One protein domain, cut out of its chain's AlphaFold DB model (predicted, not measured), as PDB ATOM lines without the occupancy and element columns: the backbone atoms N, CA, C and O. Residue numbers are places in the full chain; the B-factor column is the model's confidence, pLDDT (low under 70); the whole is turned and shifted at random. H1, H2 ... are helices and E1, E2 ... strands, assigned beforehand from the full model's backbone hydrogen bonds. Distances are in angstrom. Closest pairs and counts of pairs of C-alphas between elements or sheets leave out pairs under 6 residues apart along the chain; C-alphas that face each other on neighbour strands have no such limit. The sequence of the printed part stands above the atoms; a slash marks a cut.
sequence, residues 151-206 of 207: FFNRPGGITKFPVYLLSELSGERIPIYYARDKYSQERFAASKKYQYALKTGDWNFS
ATOM      1  N   PHE A 151     171.227 161.277  58.291       88.69
ATOM      2  CA  PHE A 151     171.788 160.024  57.772       88.69
ATOM      3  C   PHE A 151     173.219 159.784  58.260       88.69
ATOM      4  O   PHE A 151     174.092 160.634  58.060       88.69
ATOM      5  N   PHE A 152     173.488 158.635  58.874       89.00
ATOM      6  CA  PHE A 152     174.835 158.164  59.214       89.00
ATOM      7  C   PHE A 152     175.306 157.109  58.216       89.00
ATOM      8  O   PHE A 152     174.505 156.348  57.686       89.00
ATOM      9  N   ASN A 153     176.615 157.019  57.993       87.69
ATOM     10  CA  ASN A 153     177.166 155.856  57.302       87.69
ATOM     11  C   ASN A 153     177.119 154.669  58.262       87.69
ATOM     12  O   ASN A 153     177.327 154.849  59.465       87.69
ATOM     13  N   ARG A 154     176.887 153.458  57.745       86.19
ATOM     14  CA  ARG A 154     176.991 152.259  58.578       86.19
ATOM     15  C   ARG A 154     178.400 152.184  59.167       86.19
ATOM     16  O   ARG A 154     179.374 152.335  58.422       86.19
ATOM     17  N   PRO A 155     178.532 152.010  60.490       85.62
ATOM     18  CA  PRO A 155     179.843 151.960  61.102       85.62
ATOM     19  C   PRO A 155     180.589 150.718  60.598       85.62
ATOM     20  O   PRO A 155     180.000 149.652  60.432       85.62
ATOM     21  N   GLY A 156     181.881 150.892  60.315       77.62
ATOM     22  CA  GLY A 156     182.765 149.822  59.857       77.62
ATOM     23  C   GLY A 156     183.216 148.910  61.003       77.62
ATOM     24  O   GLY A 156     182.420 148.519  61.853       77.62
ATOM     25  N   GLY A 157     184.508 148.572  61.035       82.06
ATOM     26  CA  GLY A 157     185.078 147.656  62.028       82.06
ATOM     27  C   GLY A 157     184.745 148.026  63.478       82.06
ATOM     28  O   GLY A 157     184.824 149.190  63.870       82.06
ATOM     29  N   ILE A 158     184.388 147.012  64.268       87.12
ATOM     30  CA  ILE A 158     184.020 147.152  65.680       87.12
ATOM     31  C   ILE A 158     185.244 147.602  66.482       87.12
ATOM     32  O   ILE A 158     186.306 146.983  66.419       87.12
ATOM     33  N   THR A 159     185.083 148.662  67.273       89.44
ATOM     34  CA  THR A 159     186.115 149.162  68.191       89.44
ATOM     35  C   THR A 159     185.607 149.193  69.630       89.44
ATOM     36  O   THR A 159     184.414 149.065  69.899       89.44
ATOM     37  N   LYS A 160     186.523 149.423  70.582       90.94
ATOM     38  CA  LYS A 160     186.204 149.592  72.011       90.94
ATOM     39  C   LYS A 160     185.518 150.930  72.343       90.94
ATOM     40  O   LYS A 160     185.177 151.149  73.500       90.94
ATOM     41  N   PHE A 161     185.318 151.815  71.361       90.00
ATOM     42  CA  PHE A 161     184.765 153.162  71.559       90.00
ATOM     43  C   PHE A 161     183.524 153.419  70.682       90.00
ATOM     44  O   PHE A 161     183.547 154.286  69.803       90.00
ATOM     45  N   PRO A 162     182.432 152.660  70.876       91.88
ATOM     46  CA  PRO A 162     181.189 152.862  70.141       91.88
ATOM     47  C   PRO A 162     180.457 154.140  70.569       91.88
ATOM     48  O   PRO A 162     180.475 154.539  71.736       91.88
ATOM     49  N   VAL A 163     179.757 154.760  69.625       91.44
ATOM     50  CA  VAL A 163     178.769 155.815  69.868       91.44
ATOM     51  C   VAL A 163     177.405 155.287  69.450       91.44
ATOM     52  O   VAL A 163     177.258 154.765  68.344       91.44
ATOM     53  N   TYR A 164     176.417 155.434  70.328       92.94
ATOM     54  CA  TYR A 164     175.083 154.870  70.150       92.94
ATOM     55  C   TYR A 164     174.028 155.953  69.961       92.94
ATOM     56  O   TYR A 164     174.133 157.032  70.542       92.94
ATOM     57  N   LEU A 165     172.971 155.622  69.227       91.25
ATOM     58  CA  LEU A 165     171.693 156.327  69.270       91.25
ATOM     59  C   LEU A 165     170.563 155.335  69.541       91.25
ATOM     60  O   LEU A 165     170.692 154.139  69.278       91.25
ATOM     61  N   LEU A 166     169.466 155.835  70.105       90.56
ATOM     62  CA  LEU A 166     168.263 155.039  70.312       90.56
ATOM     63  C   LEU A 166     167.495 154.941  68.990       90.56
ATOM     64  O   LEU A 166     167.273 155.956  68.331       90.56
ATOM     65  N   SER A 167     167.106 153.729  68.611       78.69
ATOM     66  CA  SER A 167     166.191 153.484  67.497       78.69
ATOM     67  C   SER A 167     164.759 153.766  67.933       78.69
ATOM     68  O   SER A 167     164.293 153.157  68.894       78.69
ATOM     69  N   GLU A 168     164.035 154.630  67.223       73.88
ATOM     70  CA  GLU A 168     162.603 154.832  67.496       73.88
ATOM     71  C   GLU A 168     161.762 153.592  67.162       73.88
ATOM     72  O   GLU A 168     160.737 153.356  67.793       73.88
ATOM     73  N   LEU A 169     162.215 152.768  66.210       74.94
ATOM     74  CA  LEU A 169     161.489 151.575  65.767       74.94
ATOM     75  C   LEU A 169     161.617 150.404  66.745       74.94
ATOM     76  O   LEU A 169     160.665 149.651  66.923       74.94
ATOM     77  N   SER A 170     162.797 150.225  67.349       77.81
ATOM     78  CA  SER A 170     163.088 149.067  68.208       77.81
ATOM     79  C   SER A 170     163.308 149.416  69.678       77.81
ATOM     80  O   SER A 170     163.332 148.519  70.514       77.81
ATOM     81  N   GLY A 171     163.498 150.692  70.025       80.00
ATOM     82  CA  GLY A 171     163.873 151.113  71.379       80.00
ATOM     83  C   GLY A 171     165.283 150.677  71.797       80.00
ATOM     84  O   GLY A 171     165.682 150.877  72.943       80.00
ATOM     85  N   GLU A 172     166.056 150.085  70.886       86.38
ATOM     86  CA  GLU A 172     167.393 149.575  71.168       86.38
ATOM     87  C   GLU A 172     168.474 150.628  70.909       86.38
ATOM     88  O   GLU A 172     168.325 151.539  70.089       86.38
ATOM     89  N   ARG A 173     169.605 150.483  71.605       89.75
ATOM     90  CA  ARG A 173     170.801 151.302  71.383       89.75
ATOM     91  C   ARG A 173     171.590 150.742  70.207       89.75
ATOM     92  O   ARG A 173     172.279 149.734  70.343       89.75
ATOM     93  N   ILE A 174     171.536 151.430  69.075       90.75
ATOM     94  CA  ILE A 174     172.233 151.035  67.852       90.75
ATOM     95  C   ILE A 174     173.569 151.783  67.764       90.75
ATOM     96  O   ILE A 174     173.587 153.009  67.912       90.75
ATOM     97  N   PRO A 175     174.700 151.089  67.532       90.88
ATOM     98  CA  PRO A 175     175.973 151.750  67.282       90.88
ATOM     99  C   PRO A 175     175.915 152.464  65.928       90.88
ATOM    100  O   PRO A 175     175.660 151.843  64.899       90.88
ATOM    101  N   ILE A 176     176.168 153.769  65.924       91.88
ATOM    102  CA  ILE A 176     176.184 154.606  64.712       91.88
ATOM    103  C   ILE A 176     177.601 154.996  64.281       91.88
ATOM    104  O   ILE A 176     177.807 155.459  63.162       91.88
ATOM    105  N   TYR A 177     178.586 154.830  65.165       91.19
ATOM    106  CA  TYR A 177     179.987 155.128  64.893       91.19
ATOM    107  C   TYR A 177     180.892 154.297  65.806       91.19
ATOM    108  O   TYR A 177     180.643 154.204  67.007       91.19
ATOM    109  N   TYR A 178     181.955 153.723  65.244       92.00
ATOM    110  CA  TYR A 178     183.041 153.100  66.000       92.00
ATOM    111  C   TYR A 178     184.259 154.017  65.944       92.00
ATOM    112  O   TYR A 178     184.916 154.140  64.910       92.00
ATOM    113  N   ALA A 179     184.547 154.699  67.051       88.44
ATOM    114  CA  ALA A 179     185.686 155.596  67.135       88.44
ATOM    115  C   ALA A 179     186.993 154.812  67.310       88.44
ATOM    116  O   ALA A 179     187.017 153.742  67.922       88.44
ATOM    117  N   ARG A 180     188.107 155.351  66.811       89.62
ATOM    118  CA  ARG A 180     189.435 154.741  67.004       89.62
ATOM    119  C   ARG A 180     189.895 154.805  68.464       89.62
ATOM    120  O   ARG A 180     190.520 153.871  68.955       89.62
ATOM    121  N   ASP A 181     189.586 155.909  69.132       91.75
ATOM    122  CA  ASP A 181     189.999 156.232  70.493       91.75
ATOM    123  C   ASP A 181     188.917 157.055  71.213       91.75
ATOM    124  O   ASP A 181     187.933 157.506  70.613       91.75
ATOM    125  N   LYS A 182     189.119 157.257  72.519       91.50
ATOM    126  CA  LYS A 182     188.216 158.030  73.378       91.50
ATOM    127  C   LYS A 182     188.062 159.485  72.916       91.50
ATOM    128  O   LYS A 182     186.954 160.006  72.908       91.50
ATOM    129  N   TYR A 183     189.143 160.121  72.461       92.25
ATOM    130  CA  TYR A 183     189.097 161.501  71.966       92.25
ATOM    131  C   TYR A 183     188.181 161.638  70.737       92.25
ATOM    132  O   TYR A 183     187.353 162.543  70.652       92.25
ATOM    133  N   SER A 184     188.277 160.705  69.792       89.19
ATOM    134  CA  SER A 184     187.448 160.666  68.588       89.19
ATOM    135  C   SER A 184     185.984 160.368  68.912       89.19
ATOM    136  O   SER A 184     185.091 160.921  68.268       89.19
ATOM    137  N   GLN A 185     185.732 159.539  69.929       93.31
ATOM    138  CA  GLN A 185     184.393 159.263  70.450       93.31
ATOM    139  C   GLN A 185     183.751 160.540  71.007       93.31
ATOM    140  O   GLN A 185     182.650 160.907  70.598       93.31
ATOM    141  N   GLU A 186     184.464 161.247  71.884       91.88
ATOM    142  CA  GLU A 186     184.011 162.501  72.492       91.88
ATOM    143  C   GLU A 186     183.783 163.583  71.431       91.88
ATOM    144  O   GLU A 186     182.750 164.253  71.429       91.88
ATOM    145  N   ARG A 187     184.695 163.705  70.460       93.06
ATOM    146  CA  ARG A 187     184.575 164.692  69.383       93.06
ATOM    147  C   ARG A 187     183.388 164.408  68.460       93.06
ATOM    148  O   ARG A 187     182.718 165.341  68.020       93.06
ATOM    149  N   PHE A 188     183.107 163.136  68.170       91.75
ATOM    150  CA  PHE A 188     181.936 162.742  67.387       91.75
ATOM    151  C   PHE A 188     180.636 162.991  68.165       91.75
ATOM    152  O   PHE A 188     179.695 163.566  67.611       91.75
ATOM    153  N   ALA A 189     180.606 162.648  69.456       92.06
ATOM    154  CA  ALA A 189     179.477 162.920  70.339       92.06
ATOM    155  C   ALA A 189     179.235 164.428  70.539       92.06
ATOM    156  O   ALA A 189     178.102 164.852  70.719       92.06
ATOM    157  N   ALA A 190     180.259 165.276  70.446       90.81
ATOM    158  CA  ALA A 190     180.098 166.732  70.487       90.81
ATOM    159  C   ALA A 190     179.645 167.343  69.145       90.81
ATOM    160  O   ALA A 190     179.361 168.540  69.068       90.81
ATOM    161  N   SER A 191     179.584 166.559  68.064       91.25
ATOM    162  CA  SER A 191     179.244 167.087  66.742       91.25
ATOM    163  C   SER A 191     177.796 167.580  66.680       91.25
ATOM    164  O   SER A 191     176.879 166.959  67.218       91.25
ATOM    165  N   LYS A 192     177.561 168.675  65.942       88.25
ATOM    166  CA  LYS A 192     176.205 169.216  65.722       88.25
ATOM    167  C   LYS A 192     175.255 168.172  65.126       88.25
ATOM    168  O   LYS A 192     174.080 168.160  65.467       88.25
ATOM    169  N   LYS A 193     175.775 167.290  64.263       88.94
ATOM    170  CA  LYS A 193     175.024 166.208  63.615       88.94
ATOM    171  C   LYS A 193     174.541 165.164  64.626       88.94
ATOM    172  O   LYS A 193     173.360 164.837  64.633       88.94
ATOM    173  N   TYR A 194     175.435 164.687  65.495       90.94
ATOM    174  CA  TYR A 194     175.079 163.753  66.564       90.94
ATOM    175  C   TYR A 194     174.125 164.384  67.577       90.94
ATOM    176  O   TYR A 194     173.102 163.797  67.899       90.94
ATOM    177  N   GLN A 195     174.424 165.600  68.037       91.12
ATOM    178  CA  GLN A 195     173.593 166.305  69.016       91.12
ATOM    179  C   GLN A 195     172.187 166.594  68.482       91.12
ATOM    180  O   GLN A 195     171.221 166.524  69.235       91.12
ATOM    181  N   TYR A 196     172.055 166.882  67.183       87.06
ATOM    182  CA  TYR A 196     170.750 167.005  66.541       87.06
ATOM    183  C   TYR A 196     170.003 165.669  66.561       87.06
ATOM    184  O   TYR A 196     168.921 165.617  67.128       87.06
ATOM    185  N   ALA A 197     170.610 164.589  66.053       88.12
ATOM    186  CA  ALA A 197     169.994 163.260  66.019       88.12
ATOM    187  C   ALA A 197     169.607 162.735  67.416       88.12
ATOM    188  O   ALA A 197     168.517 162.203  67.597       88.12
ATOM    189  N   LEU A 198     170.461 162.945  68.423       89.31
ATOM    190  CA  LEU A 198     170.190 162.588  69.819       89.31
ATOM    191  C   LEU A 198     168.988 163.353  70.386       89.31
ATOM    192  O   LEU A 198     168.229 162.818  71.187       89.31
ATOM    193  N   LYS A 199     168.831 164.619  69.990       85.31
ATOM    194  CA  LYS A 199     167.762 165.497  70.464       85.31
ATOM    195  C   LYS A 199     166.438 165.258  69.739       85.31
ATOM    196  O   LYS A 199     165.393 165.431  70.360       85.31
ATOM    197  N   THR A 200     166.477 164.943  68.444       82.94
ATOM    198  CA  THR A 200     165.282 164.802  67.601       82.94
ATOM    199  C   THR A 200     164.774 163.376  67.485       82.94
ATOM    200  O   THR A 200     163.625 163.223  67.102       82.94
ATOM    201  N   GLY A 201     165.598 162.356  67.741       82.81
ATOM    202  CA  GLY A 201     165.237 160.950  67.505       82.81
ATOM    203  C   GLY A 201     165.199 160.549  66.022       82.81
ATOM    204  O   GLY A 201     165.411 159.387  65.699       82.81
ATOM    205  N   ASP A 202     165.053 161.518  65.113       83.69
ATOM    206  CA  ASP A 202     164.974 161.310  63.664       83.69
ATOM    207  C   ASP A 202     166.350 161.149  62.983       83.69
ATOM    208  O   ASP A 202     167.033 162.118  62.614       83.69
ATOM    209  N   TRP A 203     166.769 159.896  62.821       90.00
ATOM    210  CA  TRP A 203     167.997 159.516  62.129       90.00
ATOM    211  C   TRP A 203     167.868 158.147  61.449       90.00
ATOM    212  O   TRP A 203     167.048 157.315  61.830       90.00
ATOM    213  N   ASN A 204     168.696 157.894  60.433       88.50
ATOM    214  CA  ASN A 204     168.764 156.603  59.746       88.50
ATOM    215  C   ASN A 204     170.174 156.342  59.185       88.50
ATOM    216  O   ASN A 204     171.040 157.219  59.220       88.50
ATOM    217  N   PHE A 205     170.428 155.149  58.653       88.50
ATOM    218  CA  PHE A 205     171.625 154.891  57.859       88.50
ATOM    219  C   PHE A 205     171.408 155.315  56.406       88.50
ATOM    220  O   PHE A 205     170.340 155.095  55.839       88.50
ATOM    221  N   SER A 206     172.425 155.918  55.792       85.44
ATOM    222  CA  SER A 206     172.458 156.085  54.340       85.44
ATOM    223  C   SER A 206     172.473 154.702  53.685       85.44
ATOM    224  O   SER A 206     173.296 153.860  54.063       85.44
TER     225      SER A 206
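What this domain is: This is residues 151 to 206 of the 207 residues of an uncharacterized protein of Euryarchaeota archaeon (UniProt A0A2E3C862). From its first residues the printed part winds into a hairpin of two strands, E1 and E2, and two short helices then follow one another along the hairpin: H1 packs at its open end and H2 packs on E1 nearer its turn. The short last strand, E3, comes back to residues 151 to 152 and pairs with them. The 56 printed residues run E1, E2, H1, H2, E3; the two-stranded sheet is antiparallel and the class is mixed, helices and strands. The whole is compact, with a radius of gyration of the C-alphas of 10.7 A, and spans 28 by 21 by 19 A.

How they stand to each other: Start at residues 151 to 152, which pair in parallel with residues 204 to 205 of E3, residues 203 to 205; E3 pairs with no named strand. Next look at the hairpin of E1, residues 161 to 166, and E2, residues 173 to 179, at 149 degrees: N 163 and O 177 are 2.8 A apart, within hydrogen-bond range. H1, residues 182 to 189, has its Gln 185 C-alpha 5.1 A from that of Ala 179, the closest pair with E2. H2, residues 192 to 200, is close to but not clearly touching H1, at a steep tilt of 59 degrees, the same way; their closest C-alphas, Ala 189 and Gln 195, are 6.9 A apart. The closest C-alphas of E1 and H2, Leu 165 and Leu 198, are 6.5 A apart. E2 and E3 are only just apart, at 8.2 A. In H1 and H2 every O i to N i+4 pair is within hydrogen-bond range.

Where its parts are: Find C-alpha 161 at (184.765, 153.162, 71.559); from there E1 runs 16.7 A. E2 runs 16.1 A, H1 10.5 A and H2 11.9 A. E3 runs 7.3 A to C-alpha 205 at (171.625, 154.891, 57.859).

The domain as a whole: The C-alphas farthest apart, Leu 169 and Tyr 183, are 30.0 A apart. The printed part has no cut, no link between named elements is long, and no printed residue is under 70 in pLDDT.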